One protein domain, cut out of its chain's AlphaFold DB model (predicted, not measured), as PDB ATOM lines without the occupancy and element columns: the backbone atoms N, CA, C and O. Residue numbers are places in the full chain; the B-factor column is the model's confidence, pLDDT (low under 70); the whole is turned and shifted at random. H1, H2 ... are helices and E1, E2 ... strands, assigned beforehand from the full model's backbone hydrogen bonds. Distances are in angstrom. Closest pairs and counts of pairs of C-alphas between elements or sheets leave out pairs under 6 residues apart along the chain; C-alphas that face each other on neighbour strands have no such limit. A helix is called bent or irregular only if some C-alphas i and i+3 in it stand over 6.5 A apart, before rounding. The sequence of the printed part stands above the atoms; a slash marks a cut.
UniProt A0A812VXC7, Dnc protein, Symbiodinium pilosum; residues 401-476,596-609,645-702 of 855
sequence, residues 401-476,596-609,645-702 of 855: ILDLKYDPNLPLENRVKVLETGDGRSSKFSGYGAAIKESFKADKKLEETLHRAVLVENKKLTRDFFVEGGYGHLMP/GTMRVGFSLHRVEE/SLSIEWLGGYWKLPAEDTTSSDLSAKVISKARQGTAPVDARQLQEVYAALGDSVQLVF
ATOM      1  N   ILE A 401      66.045 124.718 155.192       88.38
ATOM      2  CA  ILE A 401      66.268 124.626 156.627       88.38
ATOM      3  C   ILE A 401      67.763 124.548 156.915       88.38
ATOM      4  O   ILE A 401      68.537 124.022 156.112       88.38
ATOM      5  N   LEU A 402      68.146 125.031 158.088       89.62
ATOM      6  CA  LEU A 402      69.496 124.963 158.629       89.62
ATOM      7  C   LEU A 402      69.417 124.280 159.992       89.62
ATOM      8  O   LEU A 402      68.612 124.684 160.830       89.62
ATOM      9  N   ASP A 403      70.220 123.242 160.204       88.31
ATOM     10  CA  ASP A 403      70.457 122.650 161.518       88.31
ATOM     11  C   ASP A 403      71.755 123.223 162.087       88.31
ATOM     12  O   ASP A 403      72.812 123.129 161.462       88.31
ATOM     13  N   LEU A 404      71.658 123.825 163.269       90.62
ATOM     14  CA  LEU A 404      72.676 124.668 163.883       90.62
ATOM     15  C   LEU A 404      73.001 124.186 165.303       90.62
ATOM     16  O   LEU A 404      72.131 123.673 166.018       90.62
ATOM     17  N   LYS A 405      74.235 124.430 165.744       89.19
ATOM     18  CA  LYS A 405      74.558 124.564 167.172       89.19
ATOM     19  C   LYS A 405      74.612 126.041 167.528       89.19
ATOM     20  O   LYS A 405      75.040 126.850 166.701       89.19
ATOM     21  N   TYR A 406      74.149 126.360 168.733       89.12
ATOM     22  CA  TYR A 406      74.124 127.724 169.244       89.12
ATOM     23  C   TYR A 406      74.599 127.783 170.697       89.12
ATOM     24  O   TYR A 406      74.056 127.081 171.555       89.12
ATOM     25  N   ASP A 407      75.582 128.637 170.973       87.56
ATOM     26  CA  ASP A 407      76.103 128.887 172.320       87.56
ATOM     27  C   ASP A 407      76.272 130.403 172.560       87.56
ATOM     28  O   ASP A 407      77.173 131.014 171.982       87.56
ATOM     29  N   PRO A 408      75.436 131.039 173.407       85.81
ATOM     30  CA  PRO A 408      75.515 132.471 173.688       85.81
ATOM     31  C   PRO A 408      76.746 132.871 174.519       85.81
ATOM     32  O   PRO A 408      77.034 134.066 174.620       85.81
ATOM     33  N   ASN A 409      77.469 131.912 175.111       86.00
ATOM     34  CA  ASN A 409      78.673 132.184 175.903       86.00
ATOM     35  C   ASN A 409      79.903 132.468 175.024       86.00
ATOM     36  O   ASN A 409      80.903 132.990 175.514       86.00
ATOM     37  N   LEU A 410      79.831 132.149 173.727       86.25
ATOM     38  CA  LEU A 410      80.884 132.442 172.758       86.25
ATOM     39  C   LEU A 410      80.803 133.900 172.245       86.25
ATOM     40  O   LEU A 410      79.730 134.522 172.297       86.25
ATOM     41  N   PRO A 411      81.914 134.455 171.710       86.56
ATOM     42  CA  PRO A 411      81.900 135.701 170.939       86.56
ATOM     43  C   PRO A 411      80.885 135.632 169.794       86.56
ATOM     44  O   PRO A 411      80.677 134.555 169.241       86.56
ATOM     45  N   LEU A 412      80.273 136.766 169.427       81.19
ATOM     46  CA  LEU A 412      79.131 136.832 168.498       81.19
ATOM     47  C   LEU A 412      79.359 136.038 167.197       81.19
ATOM     48  O   LEU A 412      78.533 135.202 166.838       81.19
ATOM     49  N   GLU A 413      80.521 136.223 166.566       81.50
ATOM     50  CA  GLU A 413      80.972 135.523 165.347       81.50
ATOM     51  C   GLU A 413      81.088 133.987 165.471       81.50
ATOM     52  O   GLU A 413      81.122 133.275 164.471       81.50
ATOM     53  N   ASN A 414      81.157 133.461 166.696       84.69
ATOM     54  CA  ASN A 414      81.326 132.042 167.002       84.69
ATOM     55  C   ASN A 414      80.089 131.408 167.650       84.69
ATOM     56  O   ASN A 414      80.071 130.188 167.820       84.69
ATOM     57  N   ARG A 415      79.047 132.192 167.967       88.38
ATOM     58  CA  ARG A 415      77.810 131.691 168.595       88.38
ATOM     59  C   ARG A 415      77.058 130.686 167.740       88.38
ATOM     60  O   ARG A 415      76.312 129.894 168.299       88.38
ATOM     61  N   VAL A 416      77.221 130.725 166.418       92.25
ATOM     62  CA  VAL A 416      76.490 129.886 165.459       92.25
ATOM     63  C   VAL A 416      77.455 128.959 164.730       92.25
ATOM     64  O   VAL A 416      78.444 129.414 164.157       92.25
ATOM     65  N   LYS A 417      77.135 127.659 164.686       92.62
ATOM     66  CA  LYS A 417      77.789 126.695 163.786       92.62
ATOM     67  C   LYS A 417      76.742 125.944 162.962       92.62
ATOM     68  O   LYS A 417      75.899 125.235 163.516       92.62
ATOM     69  N   VAL A 418      76.798 126.089 161.640       91.56
ATOM     70  CA  VAL A 418      75.932 125.428 160.658       91.56
ATOM     71  C   VAL A 418      76.374 123.977 160.491       91.56
ATOM     72  O   VAL A 418      77.408 123.684 159.892       91.56
ATOM     73  N   LEU A 419      75.584 123.040 161.017       86.06
ATOM     74  CA  LEU A 419      75.878 121.612 160.917       86.06
ATOM     75  C   LEU A 419      75.416 121.024 159.585       86.06
ATOM     76  O   LEU A 419      76.152 120.273 158.948       86.06
ATOM     77  N   GLU A 420      74.167 121.278 159.203       82.94
ATOM     78  CA  GLU A 420      73.536 120.671 158.029       82.94
ATOM     79  C   GLU A 420      72.579 121.682 157.382       82.94
ATOM     80  O   GLU A 420      71.849 122.397 158.064       82.94
ATOM     81  N   THR A 421      72.556 121.717 156.053       85.25
ATOM     82  CA  THR A 421      71.539 122.423 155.263       85.25
ATOM     83  C   THR A 421      70.522 121.413 154.742       85.25
ATOM     84  O   THR A 421      70.873 120.256 154.521       85.25
ATOM     85  N   GLY A 422      69.281 121.818 154.489       80.06
ATOM     86  CA  GLY A 422      68.262 120.914 153.957       80.06
ATOM     87  C   GLY A 422      67.208 121.613 153.112       80.06
ATOM     88  O   GLY A 422      66.973 122.811 153.234       80.06
ATOM     89  N   ASP A 423      66.552 120.835 152.258       79.75
ATOM     90  CA  ASP A 423      65.436 121.285 151.431       79.75
ATOM     91  C   ASP A 423      64.131 121.248 152.243       79.75
ATOM     92  O   ASP A 423      63.791 120.221 152.851       79.75
ATOM     93  N   GLY A 424      63.368 122.344 152.260       77.94
ATOM     94  CA  GLY A 424      62.093 122.400 152.977       77.94
ATOM     95  C   GLY A 424      61.062 121.393 152.447       77.94
ATOM     96  O   GLY A 424      60.245 120.868 153.209       77.94
ATOM     97  N   ARG A 425      61.133 121.030 151.158       74.69
ATOM     98  CA  ARG A 425      60.182 120.125 150.484       74.69
ATOM     99  C   ARG A 425      60.316 118.674 150.946       74.69
ATOM    100  O   ARG A 425      59.305 117.995 151.115       74.69
ATOM    101  N   SER A 426      61.545 118.198 151.167       65.38
ATOM    102  CA  SER A 426      61.837 116.832 151.644       65.38
ATOM    103  C   SER A 426      61.918 116.735 153.177       65.38
ATOM    104  O   SER A 426      61.958 115.639 153.760       65.38
ATOM    105  N   SER A 427      61.903 117.879 153.861       66.62
ATOM    106  CA  SER A 427      61.917 117.967 155.316       66.62
ATOM    107  C   SER A 427      60.585 117.531 155.937       66.62
ATOM    108  O   SER A 427      59.493 117.882 155.490       66.62
ATOM    109  N   LYS A 428      60.675 116.730 157.010       63.34
ATOM    110  CA  LYS A 428      59.525 116.415 157.872       63.34
ATOM    111  C   LYS A 428      59.624 117.342 159.070       63.34
ATOM    112  O   LYS A 428      60.709 117.484 159.635       63.34
ATOM    113  N   PHE A 429      58.491 117.918 159.427       65.56
ATOM    114  CA  PHE A 429      58.332 118.869 160.509       65.56
ATOM    115  C   PHE A 429      57.368 118.268 161.536       65.56
ATOM    116  O   PHE A 429      56.465 117.517 161.167       65.56
ATOM    117  N   SER A 430      57.599 118.559 162.811       56.19
ATOM    118  CA  SER A 430      56.859 118.019 163.956       56.19
ATOM    119  C   SER A 430      56.999 118.978 165.135       56.19
ATOM    120  O   SER A 430      58.026 119.653 165.240       56.19
ATOM    121  N   GLY A 431      56.000 119.029 166.021       71.81
ATOM    122  CA  GLY A 431      55.985 119.987 167.132       71.81
ATOM    123  C   GLY A 431      56.083 121.427 166.622       71.81
ATOM    124  O   GLY A 431      55.453 121.764 165.621       71.81
ATOM    125  N   TYR A 432      56.933 122.249 167.245       72.69
ATOM    126  CA  TYR A 432      57.148 123.649 166.837       72.69
ATOM    127  C   TYR A 432      57.618 123.812 165.381       72.69
ATOM    128  O   TYR A 432      57.361 124.843 164.768       72.69
ATOM    129  N   GLY A 433      58.218 122.781 164.774       70.81
ATOM    130  CA  GLY A 433      58.575 122.820 163.355       70.81
ATOM    131  C   GLY A 433      57.378 122.901 162.401       70.81
ATOM    132  O   GLY A 433      57.559 123.307 161.255       70.81
ATOM    133  N   ALA A 434      56.168 122.527 162.834       77.12
ATOM    134  CA  ALA A 434      54.968 122.660 162.006       77.12
ATOM    135  C   ALA A 434      54.700 124.129 161.630       77.12
ATOM    136  O   ALA A 434      54.407 124.401 160.468       77.12
ATOM    137  N   ALA A 435      54.933 125.065 162.558       75.69
ATOM    138  CA  ALA A 435      54.718 126.497 162.355       75.69
ATOM    139  C   ALA A 435      55.545 127.075 161.189       75.69
ATOM    140  O   ALA A 435      55.015 127.850 160.403       75.69
ATOM    141  N   ILE A 436      56.796 126.631 161.006       78.62
ATOM    142  CA  ILE A 436      57.651 127.033 159.867       78.62
ATOM    143  C   ILE A 436      57.010 126.624 158.532       78.62
ATOM    144  O   ILE A 436      56.994 127.377 157.558       78.62
ATOM    145  N   LYS A 437      56.459 125.405 158.477       79.44
ATOM    146  CA  LYS A 437      55.805 124.867 157.278       79.44
ATOM    147  C   LYS A 437      54.428 125.487 157.036       79.44
ATOM    148  O   LYS A 437      54.018 125.569 155.883       79.44
ATOM    149  N   GLU A 438      53.721 125.873 158.094       80.81
ATOM    150  CA  GLU A 438      52.454 126.608 158.032       80.81
ATOM    151  C   GLU A 438      52.681 128.037 157.527       80.81
ATOM    152  O   GLU A 438      52.068 128.399 156.532       80.81
ATOM    153  N   SER A 439      53.635 128.781 158.100       77.19
ATOM    154  CA  SER A 439      54.028 130.130 157.657       77.19
ATOM    155  C   SER A 439      54.361 130.166 156.159       77.19
ATOM    156  O   SER A 439      53.699 130.867 155.398       77.19
ATOM    157  N   PHE A 440      55.273 129.305 155.685       82.88
ATOM    158  CA  PHE A 440      55.566 129.226 154.247       82.88
ATOM    159  C   PHE A 440      54.322 128.888 153.403       82.88
ATOM    160  O   PHE A 440      54.152 129.382 152.292       82.88
ATOM    161  N   LYS A 441      53.431 128.031 153.916       82.50
ATOM    162  CA  LYS A 441      52.204 127.627 153.219       82.50
ATOM    163  C   LYS A 441      51.081 128.652 153.270       82.50
ATOM    164  O   LYS A 441      50.168 128.493 152.456       82.50
ATOM    165  N   ALA A 442      51.077 129.598 154.199       78.31
ATOM    166  CA  ALA A 442      50.089 130.663 154.264       78.31
ATOM    167  C   ALA A 442      50.396 131.687 153.166       78.31
ATOM    168  O   ALA A 442      49.601 131.846 152.233       78.31
ATOM    169  N   ASP A 443      51.614 132.230 153.213       76.56
ATOM    170  CA  ASP A 443      51.958 133.488 152.546       76.56
ATOM    171  C   ASP A 443      52.716 133.295 151.225       76.56
ATOM    172  O   ASP A 443      52.730 134.197 150.382       76.56
ATOM    173  N   LYS A 444      53.350 132.128 151.022       80.44
ATOM    174  CA  LYS A 444      54.238 131.867 149.878       80.44
ATOM    175  C   LYS A 444      53.714 130.799 148.914       80.44
ATOM    176  O   LYS A 444      52.864 129.952 149.231       80.44
ATOM    177  N   LYS A 445      54.263 130.828 147.698       81.50
ATOM    178  CA  LYS A 445      54.085 129.816 146.647       81.50
ATOM    179  C   LYS A 445      55.430 129.572 145.960       81.50
ATOM    180  O   LYS A 445      56.166 130.512 145.697       81.50
ATOM    181  N   LEU A 446      55.766 128.310 145.695       78.75
ATOM    182  CA  LEU A 446      56.986 127.955 144.966       78.75
ATOM    183  C   LEU A 446      56.668 127.933 143.465       78.75
ATOM    184  O   LEU A 446      55.900 127.070 143.037       78.75
ATOM    185  N   GLU A 447      57.230 128.864 142.694       66.12
ATOM    186  CA  GLU A 447      56.923 129.013 141.259       66.12
ATOM    187  C   GLU A 447      58.132 128.660 140.384       66.12
ATOM    188  O   GLU A 447      58.103 127.649 139.681       66.12
ATOM    189  N   GLU A 448      59.250 129.378 140.519       59.47
ATOM    190  CA  GLU A 448      60.517 129.014 139.873       59.47
ATOM    191  C   GLU A 448      61.443 128.254 140.828       59.47
ATOM    192  O   GLU A 448      62.131 128.840 141.653       59.47
ATOM    193  N   THR A 449      61.521 126.926 140.725       63.62
ATOM    194  CA  THR A 449      62.413 126.156 141.610       63.62
ATOM    195  C   THR A 449      63.896 126.378 141.285       63.62
ATOM    196  O   THR A 449      64.400 125.863 140.282       63.62
ATOM    197  N   LEU A 450      64.631 127.000 142.209       70.50
ATOM    198  CA  LEU A 450      66.093 126.993 142.239       70.50
ATOM    199  C   LEU A 450      66.602 125.580 142.596       70.50
ATOM    200  O   LEU A 450      66.307 125.027 143.660       70.50
ATOM    201  N   HIS A 451      67.377 124.959 141.703       70.38
ATOM    202  CA  HIS A 451      67.785 123.548 141.825       70.38
ATOM    203  C   HIS A 451      68.989 123.357 142.761       70.38
ATOM    204  O   HIS A 451      70.090 123.029 142.326       70.38
ATOM    205  N   ARG A 452      68.777 123.542 144.071       77.31
ATOM    206  CA  ARG A 452      69.817 123.399 145.115       77.31
ATOM    207  C   ARG A 452      69.784 122.075 145.890       77.31
ATOM    208  O   ARG A 452      70.506 121.939 146.868       77.31
ATOM    209  N   ALA A 453      69.026 121.072 145.438       72.94
ATOM    210  CA  ALA A 453      68.980 119.750 146.083       72.94
ATOM    211  C   ALA A 453      70.383 119.124 146.240       72.94
ATOM    212  O   ALA A 453      70.768 118.736 147.335       72.94
ATOM    213  N   VAL A 454      71.197 119.130 145.176       76.75
ATOM    214  CA  VAL A 454      72.572 118.589 145.188       76.75
ATOM    215  C   VAL A 454      73.482 119.302 146.187       76.75
ATOM    216  O   VAL A 454      74.329 118.656 146.797       76.75
ATOM    217  N   LEU A 455      73.299 120.619 146.335       82.25
ATOM    218  CA  LEU A 455      74.010 121.441 147.307       82.25
ATOM    219  C   LEU A 455      73.642 120.973 148.715       82.25
ATOM    220  O   LEU A 455      74.485 120.427 149.416       82.25
ATOM    221  N   VAL A 456      72.362 121.071 149.087       77.44
ATOM    222  CA  VAL A 456      71.934 120.785 150.466       77.44
ATOM    223  C   VAL A 456      72.074 119.317 150.878       77.44
ATOM    224  O   VAL A 456      72.207 119.028 152.062       77.44
ATOM    225  N   GLU A 457      72.086 118.387 149.923       76.94
ATOM    226  CA  GLU A 457      72.297 116.954 150.168       76.94
ATOM    227  C   GLU A 457      73.780 116.542 150.224       76.94
ATOM    228  O   GLU A 457      74.070 115.388 150.553       76.94
ATOM    229  N   ASN A 458      74.724 117.438 149.899       84.88
ATOM    230  CA  ASN A 458      76.157 117.162 149.984       84.88
ATOM    231  C   ASN A 458      76.862 118.133 150.937       84.88
ATOM    232  O   ASN A 458      77.146 119.286 150.613       84.88
ATOM    233  N   LYS A 459      77.225 117.620 152.114       83.62
ATOM    234  CA  LYS A 459      77.803 118.427 153.190       83.62
ATOM    235  C   LYS A 459      79.144 119.076 152.823       83.62
ATOM    236  O   LYS A 459      79.355 120.246 153.136       83.62
ATOM    237  N   LYS A 460      80.031 118.342 152.139       88.25
ATOM    238  CA  LYS A 460      81.332 118.865 151.686       88.25
ATOM    239  C   LYS A 460      81.135 120.007 150.690       88.25
ATOM    240  O   LYS A 460      81.754 121.051 150.851       88.25
ATOM    241  N   LEU A 461      80.234 119.829 149.723       87.44
ATOM    242  CA  LEU A 461      79.910 120.842 148.723       87.44
ATOM    243  C   LEU A 461      79.363 122.122 149.368       87.44
ATOM    244  O   LEU A 461      79.877 123.197 149.071       87.44
ATOM    245  N   THR A 462      78.391 122.006 150.282       86.94
ATOM    246  CA  THR A 462      77.871 123.155 151.043       86.94
ATOM    247  C   THR A 462      78.974 123.860 151.826       86.94
ATOM    248  O   THR A 462      79.142 125.065 151.662       86.94
ATOM    249  N   ARG A 463      79.763 123.127 152.630       89.94
ATOM    250  CA  ARG A 463      80.897 123.690 153.387       89.94
ATOM    251  C   ARG A 463      81.831 124.484 152.475       89.94
ATOM    252  O   ARG A 463      82.224 125.586 152.830       89.94
ATOM    253  N   ASP A 464      82.190 123.926 151.322       89.44
ATOM    254  CA  ASP A 464      83.124 124.579 150.407       89.44
ATOM    255  C   ASP A 464      82.568 125.903 149.871       89.44
ATOM    256  O   ASP A 464      83.314 126.870 149.820       89.44
ATOM    257  N   PHE A 465      81.266 125.996 149.569       88.31
ATOM    258  CA  PHE A 465      80.650 127.273 149.185       88.31
ATOM    259  C   PHE A 465      80.598 128.293 150.335       88.31
ATOM    260  O   PHE A 465      80.796 129.480 150.091       88.31
ATOM    261  N   PHE A 466      80.391 127.860 151.586       89.88
ATOM    262  CA  PHE A 466      80.535 128.752 152.748       89.88
ATOM    263  C   PHE A 466      81.979 129.264 152.882       89.88
ATOM    264  O   PHE A 466      82.183 130.450 153.123       89.88
ATOM    265  N   VAL A 467      82.983 128.399 152.700       89.94
ATOM    266  CA  VAL A 467      84.409 128.771 152.782       89.94
ATOM    267  C   VAL A 467      84.816 129.712 151.645       89.94
ATOM    268  O   VAL A 467      85.437 130.735 151.915       89.94
ATOM    269  N   GLU A 468      84.436 129.410 150.401       87.88
ATOM    270  CA  GLU A 468      84.680 130.262 149.224       87.88
ATOM    271  C   GLU A 468      83.998 131.632 149.348       87.88
ATOM    272  O   GLU A 468      84.546 132.632 148.898       87.88
ATOM    273  N   GLY A 469      82.841 131.696 150.013       85.69
ATOM    274  CA  GLY A 469      82.158 132.947 150.342       85.69
ATOM    275  C   GLY A 469      82.743 133.728 151.527       85.69
ATOM    276  O   GLY A 469      82.166 134.741 151.902       85.69
ATOM    277  N   GLY A 470      83.830 133.269 152.160       89.38
ATOM    278  CA  GLY A 470      84.423 133.898 153.357       89.38
ATOM    279  C   GLY A 470      83.763 133.516 154.694       89.38
ATOM    280  O   GLY A 470      84.276 133.829 155.769       89.38
ATOM    281  N   TYR A 471      82.674 132.750 154.661       91.06
ATOM    282  CA  TYR A 471      81.883 132.321 155.821       91.06
ATOM    283  C   TYR A 471      82.351 130.994 156.439       91.06
ATOM    284  O   TYR A 471      81.587 130.302 157.114       91.06
ATOM    285  N   GLY A 472      83.622 130.623 156.246       89.88
ATOM    286  CA  GLY A 472      84.190 129.386 156.796       89.88
ATOM    287  C   GLY A 472      84.075 129.275 158.324       89.88
ATOM    288  O   GLY A 472      83.954 128.169 158.842       89.88
ATOM    289  N   HIS A 473      84.032 130.408 159.033       90.69
ATOM    290  CA  HIS A 473      83.847 130.482 160.487       90.69
ATOM    291  C   HIS A 473      82.460 130.002 160.962       90.69
ATOM    292  O   HIS A 473      82.336 129.559 162.105       90.69
ATOM    293  N   LEU A 474      81.437 130.035 160.099       92.31
ATOM    294  CA  LEU A 474      80.098 129.515 160.399       92.31
ATOM    295  C   LEU A 474      80.028 127.987 160.292       92.31
ATOM    296  O   LEU A 474      79.058 127.392 160.755       92.31
ATOM    297  N   MET A 475      81.031 127.328 159.709       91.88
ATOM    298  CA  MET A 475      81.095 125.868 159.636       91.88
ATOM    299  C   MET A 475      81.911 125.303 160.813       91.88
ATOM    300  O   MET A 475      82.921 125.897 161.197       91.88
ATOM    301  N   PRO A 476      81.549 124.128 161.362       89.88
ATOM    302  CA  PRO A 476      82.445 123.344 162.211       89.88
ATOM    303  C   PRO A 476      83.772 123.049 161.508       89.88
ATOM    304  O   PRO A 476      83.785 122.823 160.282       89.88
ATOM    305  N   GLY A 596      70.429 119.891 172.359       69.06
ATOM    306  CA  GLY A 596      69.699 120.970 171.674       69.06
ATOM    307  C   GLY A 596      70.217 121.412 170.298       69.06
ATOM    308  O   GLY A 596      70.893 122.430 170.197       69.06
ATOM    309  N   THR A 597      69.865 120.728 169.206       81.50
ATOM    310  CA  THR A 597      70.151 121.254 167.852       81.50
ATOM    311  C   THR A 597      69.071 122.261 167.469       81.50
ATOM    312  O   THR A 597      67.901 121.885 167.359       81.50
ATOM    313  N   MET A 598      69.436 123.522 167.234       86.81
ATOM    314  CA  MET A 598      68.495 124.519 166.721       86.81
ATOM    315  C   MET A 598      68.220 124.243 165.241       86.81
ATOM    316  O   MET A 598      69.143 123.961 164.481       86.81
ATOM    317  N   ARG A 599      66.960 124.328 164.810       88.50
ATOM    318  CA  ARG A 599      66.592 124.342 163.393       88.50
ATOM    319  C   ARG A 599      65.936 125.663 163.036       88.50
ATOM    320  O   ARG A 599      64.938 126.023 163.651       88.50
ATOM    321  N   VAL A 600      66.439 126.312 161.993       90.56
ATOM    322  CA  VAL A 600      65.883 127.544 161.418       90.56
ATOM    323  C   VAL A 600      65.380 127.271 160.002       90.56
ATOM    324  O   VAL A 600      65.982 126.475 159.280       90.56
ATOM    325  N   GLY A 601      64.262 127.886 159.614       90.62
ATOM    326  CA  GLY A 601      63.731 127.857 158.249       90.62
ATOM    327  C   GLY A 601      63.921 129.193 157.532       90.62
ATOM    328  O   GLY A 601      63.879 130.244 158.167       90.62
ATOM    329  N   PHE A 602      64.093 129.154 156.213       90.56
ATOM    330  CA  PHE A 602      64.204 130.351 155.372       90.56
ATOM    331  C   PHE A 602      63.577 130.135 153.990       90.56
ATOM    332  O   PHE A 602      63.517 129.000 153.506       90.56
ATOM    333  N   SER A 603      63.160 131.211 153.330       90.44
ATOM    334  CA  SER A 603      62.840 131.245 151.899       90.44
ATOM    335  C   SER A 603      63.729 132.238 151.156       90.44
ATOM    336  O   SER A 603      64.273 133.166 151.748       90.44
ATOM    337  N   LEU A 604      63.915 131.991 149.859       87.69
ATOM    338  CA  LEU A 604      64.650 132.863 148.947       87.69
ATOM    339  C   LEU A 604      63.712 133.378 147.860       87.69
ATOM    340  O   LEU A 604      62.898 132.616 147.324       87.69
ATOM    341  N   HIS A 605      63.878 134.648 147.518       86.88
ATOM    342  CA  HIS A 605      63.064 135.394 146.563       86.88
ATOM    343  C   HIS A 605      63.998 136.107 145.579       86.88
ATOM    344  O   HIS A 605      65.140 136.392 145.931       86.88
ATOM    345  N   ARG A 606      63.557 136.365 144.344       82.94
ATOM    346  CA  ARG A 606      64.317 137.236 143.433       82.94
ATOM    347  C   ARG A 606      64.096 138.687 143.845       82.94
ATOM    348  O   ARG A 606      62.986 139.037 144.234       82.94
ATOM    349  N   VAL A 607      65.132 139.508 143.734       77.38
ATOM    350  CA  VAL A 607      64.973 140.964 143.713       77.38
ATOM    351  C   VAL A 607      64.590 141.352 142.284       77.38
ATOM    352  O   VAL A 607      65.356 141.092 141.354       77.38
ATOM    353  N   GLU A 608      63.382 141.885 142.109       58.97
ATOM    354  CA  GLU A 608      62.930 142.479 140.844       58.97
ATOM    355  C   GLU A 608      63.606 143.844 140.647       58.97
ATOM    356  O   GLU A 608      63.900 144.540 141.622       58.97
ATOM    357  N   GLU A 609      63.884 144.223 139.398       46.22
ATOM    358  CA  GLU A 609      64.369 145.572 139.095       46.22
ATOM    359  C   GLU A 609      63.271 146.609 139.387       46.22
ATOM    360  O   GLU A 609      62.090 146.328 139.159       46.22
ATOM    361  N   SER A 645      69.780 139.120 141.887       67.31
ATOM    362  CA  SER A 645      70.169 138.673 143.233       67.31
ATOM    363  C   SER A 645      69.009 138.015 144.005       67.31
ATOM    364  O   SER A 645      67.830 138.158 143.661       67.31
ATOM    365  N   LEU A 646      69.349 137.246 145.049       80.31
ATOM    366  CA  LEU A 646      68.376 136.570 145.912       80.31
ATOM    367  C   LEU A 646      68.278 137.244 147.282       80.31
ATOM    368  O   LEU A 646      69.254 137.258 148.029       80.31
ATOM    369  N   SER A 647      67.084 137.702 147.655       85.12
ATOM    370  CA  SER A 647      66.781 138.134 149.022       85.12
ATOM    371  C   SER A 647      66.350 136.946 149.892       85.12
ATOM    372  O   SER A 647      65.826 135.943 149.395       85.12
ATOM    373  N   ILE A 648      66.592 137.044 151.204       88.44
ATOM    374  CA  ILE A 648      66.228 136.019 152.195       88.44
ATOM    375  C   ILE A 648      65.091 136.487 153.097       88.44
ATOM    376  O   ILE A 648      65.078 137.624 153.563       88.44
ATOM    377  N   GLU A 649      64.185 135.568 153.411       88.88
ATOM    378  CA  GLU A 649      63.165 135.745 154.437       88.88
ATOM    379  C   GLU A 649      63.243 134.599 155.451       88.88
ATOM    380  O   GLU A 649      63.384 133.430 155.084       88.88
ATOM    381  N   TRP A 650      63.171 134.928 156.740       90.50
ATOM    382  CA  TRP A 650      63.305 133.962 157.829       90.50
ATOM    383  C   TRP A 650      61.938 133.471 158.308       90.50
ATOM    384  O   TRP A 650      61.091 134.254 158.727       90.50
ATOM    385  N   LEU A 651      61.746 132.152 158.307       88.25
ATOM    386  CA  LEU A 651      60.462 131.484 158.564       88.25
ATOM    387  C   LEU A 651      60.296 131.019 160.026       88.25
ATOM    388  O   LEU A 651      59.419 130.206 160.326       88.25
ATOM    389  N   GLY A 652      61.165 131.474 160.933       88.50
ATOM    390  CA  GLY A 652      61.209 131.037 162.330       88.50
ATOM    391  C   GLY A 652      62.230 129.928 162.613       88.50
ATOM    392  O   GLY A 652      62.867 129.368 161.715       88.50
ATOM    393  N   GLY A 653      62.362 129.577 163.895       88.50
ATOM    394  CA  GLY A 653      63.226 128.492 164.356       88.50
ATOM    395  C   GLY A 653      62.714 127.796 165.618       88.50
ATOM    396  O   GLY A 653      61.887 128.332 166.354       88.50
ATOM    397  N   TYR A 654      63.188 126.572 165.848       86.19
ATOM    398  CA  TYR A 654      62.835 125.740 166.998       86.19
ATOM    399  C   TYR A 654      64.019 124.867 167.435       86.19
ATOM    400  O   TYR A 654      64.809 124.412 166.606       86.19
ATOM    401  N   TRP A 655      64.130 124.574 168.728       83.12
ATOM    402  CA  TRP A 655      65.082 123.584 169.231       83.12
ATOM    403  C   TRP A 655      64.558 122.167 169.002       83.12
ATOM    404  O   TRP A 655      63.388 121.879 169.269       83.12
ATOM    405  N   LYS A 656      65.433 121.255 168.574       77.69
ATOM    406  CA  LYS A 656      65.233 119.805 168.686       77.69
ATOM    407  C   LYS A 656      65.939 119.310 169.939       77.69
ATOM    408  O   LYS A 656      67.153 119.480 170.058       77.69
ATOM    409  N   LEU A 657      65.207 118.650 170.825       66.62
ATOM    410  CA  LEU A 657      65.771 118.065 172.037       66.62
ATOM    411  C   LEU A 657      65.972 116.549 171.833       66.62
ATOM    412  O   LEU A 657      65.123 115.910 171.204       66.62
ATOM    413  N   PRO A 658      67.087 115.952 172.299       59.88
ATOM    414  CA  PRO A 658      67.250 114.503 172.322       59.88
ATOM    415  C   PRO A 658      66.272 113.868 173.323       59.88
ATOM    416  O   PRO A 658      65.868 114.494 174.300       59.88
ATOM    417  N   ALA A 659      65.890 112.615 173.072       52.47
ATOM    418  CA  ALA A 659      64.889 111.916 173.878       52.47
ATOM    419  C   ALA A 659      65.460 111.185 175.111       52.47
ATOM    420  O   ALA A 659      64.709 110.920 176.046       52.47
ATOM    421  N   GLU A 660      66.752 110.837 175.114       50.25
ATOM    422  CA  GLU A 660      67.404 110.023 176.155       50.25
ATOM    423  C   GLU A 660      68.825 110.545 176.458       50.25
ATOM    424  O   GLU A 660      69.395 111.315 175.683       50.25
ATOM    425  N   ASP A 661      69.342 110.159 177.627       48.22
ATOM    426  CA  ASP A 661      70.534 110.692 178.300       48.22
ATOM    427  C   ASP A 661      71.849 110.470 177.521       48.22
ATOM    428  O   ASP A 661      72.204 109.346 177.162       48.22
ATOM    429  N   THR A 662      72.597 111.551 177.282       47.44
ATOM    430  CA  THR A 662      73.858 111.553 176.521       47.44
ATOM    431  C   THR A 662      75.106 111.239 177.359       47.44
ATOM    432  O   THR A 662      76.208 111.258 176.814       47.44
ATOM    433  N   THR A 663      74.975 110.983 178.666       46.47
ATOM    434  CA  THR A 663      76.115 110.796 179.594       46.47
ATOM    435  C   THR A 663      76.679 109.370 179.670       46.47
ATOM    436  O   THR A 663      77.719 109.163 180.295       46.47
ATOM    437  N   SER A 664      76.042 108.386 179.024       49.53
ATOM    438  CA  SER A 664      76.519 106.992 179.000       49.53
ATOM    439  C   SER A 664      77.956 106.876 178.471       49.53
ATOM    440  O   SER A 664      78.343 107.577 177.537       49.53
ATOM    441  N   SER A 665      78.750 105.950 179.015       52.69
ATOM    442  CA  SER A 665      80.079 105.620 178.483       52.69
ATOM    443  C   SER A 665      80.014 104.760 177.212       52.69
ATOM    444  O   SER A 665      80.891 104.885 176.357       52.69
ATOM    445  N   ASP A 666      78.956 103.964 177.037       51.53
ATOM    446  CA  ASP A 666      78.803 103.004 175.937       51.53
ATOM    447  C   ASP A 666      78.550 103.687 174.577       51.53
ATOM    448  O   ASP A 666      77.580 104.427 174.396       51.53
ATOM    449  N   LEU A 667      79.399 103.379 173.589       53.69
ATOM    450  CA  LEU A 667      79.242 103.786 172.187       53.69
ATOM    451  C   LEU A 667      77.895 103.344 171.591       53.69
ATOM    452  O   LEU A 667      77.343 104.058 170.754       53.69
ATOM    453  N   SER A 668      77.329 102.217 172.041       47.12
ATOM    454  CA  SER A 668      76.034 101.716 171.560       47.12
ATOM    455  C   SER A 668      74.849 102.621 171.932       47.12
ATOM    456  O   SER A 668      73.842 102.616 171.227       47.12
ATOM    457  N   ALA A 669      74.990 103.445 172.978       44.31
ATOM    458  CA  ALA A 669      73.976 104.395 173.440       44.31
ATOM    459  C   ALA A 669      74.138 105.816 172.855       44.31
ATOM    460  O   ALA A 669      73.213 106.623 172.925       44.31
ATOM    461  N   LYS A 670      75.301 106.141 172.268       51.44
ATOM    462  CA  LYS A 670      75.648 107.496 171.779       51.44
ATOM    463  C   LYS A 670      75.181 107.790 170.347       51.44
ATOM    464  O   LYS A 670      75.301 108.917 169.862       51.44
ATOM    465  N   VAL A 671      74.662 106.790 169.643       47.75
ATOM    466  CA  VAL A 671      74.390 106.846 168.202       47.75
ATOM    467  C   VAL A 671      72.995 107.444 167.915       47.75
ATOM    468  O   VAL A 671      71.995 106.776 167.696       47.75
ATOM    469  N   ILE A 672      72.979 108.780 167.912       47.69
ATOM    470  CA  ILE A 672      71.947 109.720 167.419       47.69
ATOM    471  C   ILE A 672      70.498 109.585 167.936       47.69
ATOM    472  O   ILE A 672      69.708 108.755 167.500       47.69
ATOM    473  N   SER A 673      70.080 110.632 168.660       42.47
ATOM    474  CA  SER A 673      68.774 111.319 168.563       42.47
ATOM    475  C   SER A 673      67.592 110.512 167.958       42.47
ATOM    476  O   SER A 673      67.237 110.647 166.778       42.47
ATOM    477  N   LYS A 674      66.857 109.801 168.825       42.66
ATOM    478  CA  LYS A 674      65.456 109.395 168.591       42.66
ATOM    479  C   LYS A 674      64.514 110.616 168.605       42.66
ATOM    480  O   LYS A 674      63.632 110.731 169.453       42.66
ATOM    481  N   ALA A 675      64.660 111.538 167.656       46.97
ATOM    482  CA  ALA A 675      63.789 112.708 167.536       46.97
ATOM    483  C   ALA A 675      62.394 112.322 166.993       46.97
ATOM    484  O   ALA A 675      62.092 112.507 165.811       46.97
ATOM    485  N   ARG A 676      61.537 111.763 167.860       44.28
ATOM    486  CA  ARG A 676      60.081 111.634 167.629       44.28
ATOM    487  C   ARG A 676      59.245 112.539 168.537       44.28
ATOM    488  O   ARG A 676      58.139 112.899 168.150       44.28
ATOM    489  N   GLN A 677      59.759 112.907 169.710       51.59
ATOM    490  CA  GLN A 677      59.133 113.808 170.684       51.59
ATOM    491  C   GLN A 677      60.246 114.653 171.330       51.59
ATOM    492  O   GLN A 677      61.331 114.123 171.550       51.59
ATOM    493  N   GLY A 678      59.999 115.944 171.580       66.19
ATOM    494  CA  GLY A 678      61.006 116.890 172.096       66.19
ATOM    495  C   GLY A 678      61.347 118.018 171.115       66.19
ATOM    496  O   GLY A 678      62.318 117.944 170.363       66.19
ATOM    497  N   THR A 679      60.552 119.090 171.133       75.38
ATOM    498  CA  THR A 679      60.877 120.361 170.462       75.38
ATOM    499  C   THR A 679      60.529 121.528 171.372       75.38
ATOM    500  O   THR A 679      59.463 121.477 171.986       75.38
ATOM    501  N   ALA A 680      61.344 122.581 171.379       78.00
ATOM    502  CA  ALA A 680      61.118 123.798 172.164       78.00
ATOM    503  C   ALA A 680      61.093 125.050 171.262       78.00
ATOM    504  O   ALA A 680      61.717 125.028 170.193       78.00
ATOM    505  N   PRO A 681      60.411 126.139 171.656       82.44
ATOM    506  CA  PRO A 681      60.532 127.422 170.968       82.44
ATOM    507  C   PRO A 681      61.936 128.012 171.188       82.44
ATOM    508  O   PRO A 681      62.554 127.767 172.223       82.44
ATOM    509  N   VAL A 682      62.437 128.787 170.226       84.00
ATOM    510  CA  VAL A 682      63.661 129.594 170.390       84.00
ATOM    511  C   VAL A 682      63.252 131.010 170.790       84.00
ATOM    512  O   VAL A 682      62.217 131.503 170.339       84.00
ATOM    513  N   ASP A 683      64.049 131.660 171.636       85.31
ATOM    514  CA  ASP A 683      63.823 133.054 172.009       85.31
ATOM    515  C   ASP A 683      64.012 134.011 170.812       85.31
ATOM    516  O   ASP A 683      64.860 133.796 169.942       85.31
ATOM    517  N   ALA A 684      63.229 135.091 170.768       84.94
ATOM    518  CA  ALA A 684      63.225 136.023 169.642       84.94
ATOM    519  C   ALA A 684      64.578 136.731 169.440       84.94
ATOM    520  O   ALA A 684      64.988 136.941 168.297       84.94
ATOM    521  N   ARG A 685      65.306 137.047 170.520       85.56
ATOM    522  CA  ARG A 685      66.641 137.655 170.437       85.56
ATOM    523  C   ARG A 685      67.671 136.649 169.930       85.56
ATOM    524  O   ARG A 685      68.485 136.998 169.081       85.56
ATOM    525  N   GLN A 686      67.608 135.399 170.394       87.88
ATOM    526  CA  GLN A 686      68.471 134.324 169.880       87.88
ATOM    527  C   GLN A 686      68.255 134.111 168.375       87.88
ATOM    528  O   GLN A 686      69.225 133.981 167.631       87.88
ATOM    529  N   LEU A 687      67.000 134.134 167.907       88.62
ATOM    530  CA  LEU A 687      66.697 134.073 166.475       88.62
ATOM    531  C   LEU A 687      67.259 135.279 165.714       88.62
ATOM    532  O   LEU A 687      67.865 135.077 164.669       88.62
ATOM    533  N   GLN A 688      67.131 136.504 166.232       87.88
ATOM    534  CA  GLN A 688      67.707 137.697 165.593       87.88
ATOM    535  C   GLN A 688      69.237 137.624 165.469       87.88
ATOM    536  O   GLN A 688      69.766 137.934 164.403       87.88
ATOM    537  N   GLU A 689      69.946 137.168 166.508       88.25
ATOM    538  CA  GLU A 689      71.403 136.961 166.453       88.25
ATOM    539  C   GLU A 689      71.782 135.910 165.389       88.25
ATOM    540  O   GLU A 689      72.705 136.122 164.602       88.25
ATOM    541  N   VAL A 690      71.020 134.814 165.295       90.81
ATOM    542  CA  VAL A 690      71.205 133.768 164.274       90.81
ATOM    543  C   VAL A 690      70.901 134.278 162.857       90.81
ATOM    544  O   VAL A 690      71.637 133.965 161.924       90.81
ATOM    545  N   TYR A 691      69.847 135.075 162.678       91.75
ATOM    546  CA  TYR A 691      69.464 135.644 161.382       91.75
ATOM    547  C   TYR A 691      70.502 136.648 160.875       91.75
ATOM    548  O   TYR A 691      70.855 136.606 159.696       91.75
ATOM    549  N   ALA A 692      71.023 137.500 161.762       86.94
ATOM    550  CA  ALA A 692      72.088 138.447 161.441       86.94
ATOM    551  C   ALA A 692      73.392 137.728 161.056       86.94
ATOM    552  O   ALA A 692      74.022 138.097 160.072       86.94
ATOM    553  N   ALA A 693      73.763 136.659 161.773       87.62
ATOM    554  CA  ALA A 693      74.958 135.874 161.461       87.62
ATOM    555  C   ALA A 693      74.866 135.099 160.130       87.62
ATOM    556  O   ALA A 693      75.893 134.780 159.535       87.62
ATOM    557  N   LEU A 694      73.655 134.755 159.671       89.25
ATOM    558  CA  LEU A 694      73.457 133.879 158.512       89.25
ATOM    559  C   LEU A 694      72.995 134.592 157.235       89.25
ATOM    560  O   LEU A 694      73.194 134.019 156.163       89.25
ATOM    561  N   GLY A 695      72.393 135.784 157.328       83.50
ATOM    562  CA  GLY A 695      71.701 136.469 156.224       83.50
ATOM    563  C   GLY A 695      72.488 136.474 154.912       83.50
ATOM    564  O   GLY A 695      72.097 135.801 153.954       83.50
ATOM    565  N   ASP A 696      73.629 137.157 154.910       83.00
ATOM    566  CA  ASP A 696      74.485 137.320 153.730       83.00
ATOM    567  C   ASP A 696      75.057 135.975 153.250       83.00
ATOM    568  O   ASP A 696      75.097 135.688 152.051       83.00
ATOM    569  N   SER A 697      75.443 135.101 154.189       85.94
ATOM    570  CA  SER A 697      76.039 133.796 153.877       85.94
ATOM    571  C   SER A 697      75.085 132.884 153.099       85.94
ATOM    572  O   SER A 697      75.482 132.251 152.118       85.94
ATOM    573  N   VAL A 698      73.807 132.847 153.488       85.00
ATOM    574  CA  VAL A 698      72.802 131.990 152.851       85.00
ATOM    575  C   VAL A 698      72.399 132.558 151.492       85.00
ATOM    576  O   VAL A 698      72.270 131.787 150.539       85.00
ATOM    577  N   GLN A 699      72.274 133.882 151.357       82.81
ATOM    578  CA  GLN A 699      72.046 134.514 150.052       82.81
ATOM    579  C   GLN A 699      73.197 134.210 149.081       82.81
ATOM    580  O   GLN A 699      72.956 133.725 147.970       82.81
ATOM    581  N   LEU A 700      74.450 134.413 149.504       79.06
ATOM    582  CA  LEU A 700      75.628 134.228 148.654       79.06
ATOM    583  C   LEU A 700      75.793 132.768 148.200       79.06
ATOM    584  O   LEU A 700      75.928 132.502 147.002       79.06
ATOM    585  N   VAL A 701      75.717 131.816 149.139       80.81
ATOM    586  CA  VAL A 701      75.866 130.372 148.869       80.81
ATOM    587  C   VAL A 701      74.793 129.861 147.903       80.81
ATOM    588  O   VAL A 701      75.069 129.010 147.054       80.81
ATOM    589  N   PHE A 702      73.567 130.384 147.990       81.38
ATOM    590  CA  PHE A 702      72.468 129.959 147.122       81.38
ATOM    591  C   PHE A 702      72.399 130.734 145.801       81.38
ATOM    592  O   PHE A 702      71.831 130.196 144.847       81.38
TER     593      PHE A 702
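Overview. This is residues 401 to 476, 596 to 609 and 645 to 702 of the 855 residues of the protein "Dnc protein" of Symbiodinium pilosum (UniProt A0A812VXC7). A strongly twisted sheet of five strands curls round the long helix H4 on one face, while H1 covers the other face, making three layers, helices on both faces of one sheet. Two smaller helices, H2 and H3, sit by the edge strand E2, and a long loop leads away from the body, with residues 663 to 668 sticking out. The printed part has 148 residues, with elements in the order E1 E2 H1 E3 H2 H3 E4 E5 E6 H4; the sheet's order is E2 E1 E4 E5 E6, all antiparallel, and the class is mixed, helices and strands. The whole is compact, with a radius of gyration of the C-alphas of 15.9 A, yet elongated in outline, spanning 57 by 34 by 31 A.

Along the chain. Find C-alpha 401 at (66.268, 124.626, 156.627), where E1 begins and runs to 406. E2 follows at residues 416 to 423, bending by 63 degrees at 419. H1 holds residues 433 to 443, 16.6 A long, and E3 residues 444 to 446. H2 is residues 453 to 456 and H3 residues 459 to 468. Look past the cut for E4, residues 597 to 606, 29.8 A, and then E5, residues 646 to 656, 28.5 A, which bends by 53 degrees at 652. E6 is residues 679 to 681. H4, residues 684 to 702, spans 25.1 A and ends at C-alpha 702, (72.468, 129.959, 147.122); it is irregular, with C-alphas 693 and 696 7.9 A apart, and has a kink of 45 degrees near 694.

Arrangement. Start in the sheet: E1 and E2 form a hairpin, with N 403 and O 420 2.8 A apart. Between E1 and E4, N 404 and O 598 are 2.8 A apart; between E4 and E5, N 599 and O 654 are 2.8 A apart. E5 and E6 form a hairpin too, with N 655 and O 680 at 2.9 A. H1 lies over E5 at a height over the sheet of 8.8 A, along the strands; its closest C-alphas to E5 are those of Ile 436 and Leu 651, 5.4 A. On the opposite face is H4, whose closest C-alphas to E5 are those of Gln 699 and Leu 646, 5.9 A. H3 only grazes the sheet, but touches residues 697 to 701 of H4, about perpendicular at 87 degrees, closest at the C-alphas of Phe 465 and Val 701, 5.7 A. H2 and H3 only just touch, and only at the corner, with 3 pairs of C-alphas within 8 A, the closest those of Leu 455 and Thr 462, 5.6 A. E3 pairs with no named strand. In H3 every O i to N i+4 pair is within hydrogen-bond range, in H1 6 of 7 and in H4 13 of 15; H2 is too short for such a pair.

Size, cuts and confidence. The C-alphas farthest apart are those of Glu 609 and Ser 665, 58.3 A. Two cuts leave out residues 477 to 595, a gap of 16.1 A between C-alphas 476 and 596, and residues 610 to 644, a gap of 9.9 A between C-alphas 609 and 645. The link from E5 to E6 is long, 22 residues. The model's pLDDT has a mean of 77.6 over the printed part and is under 70 at 34 residues, among them 657 to 678.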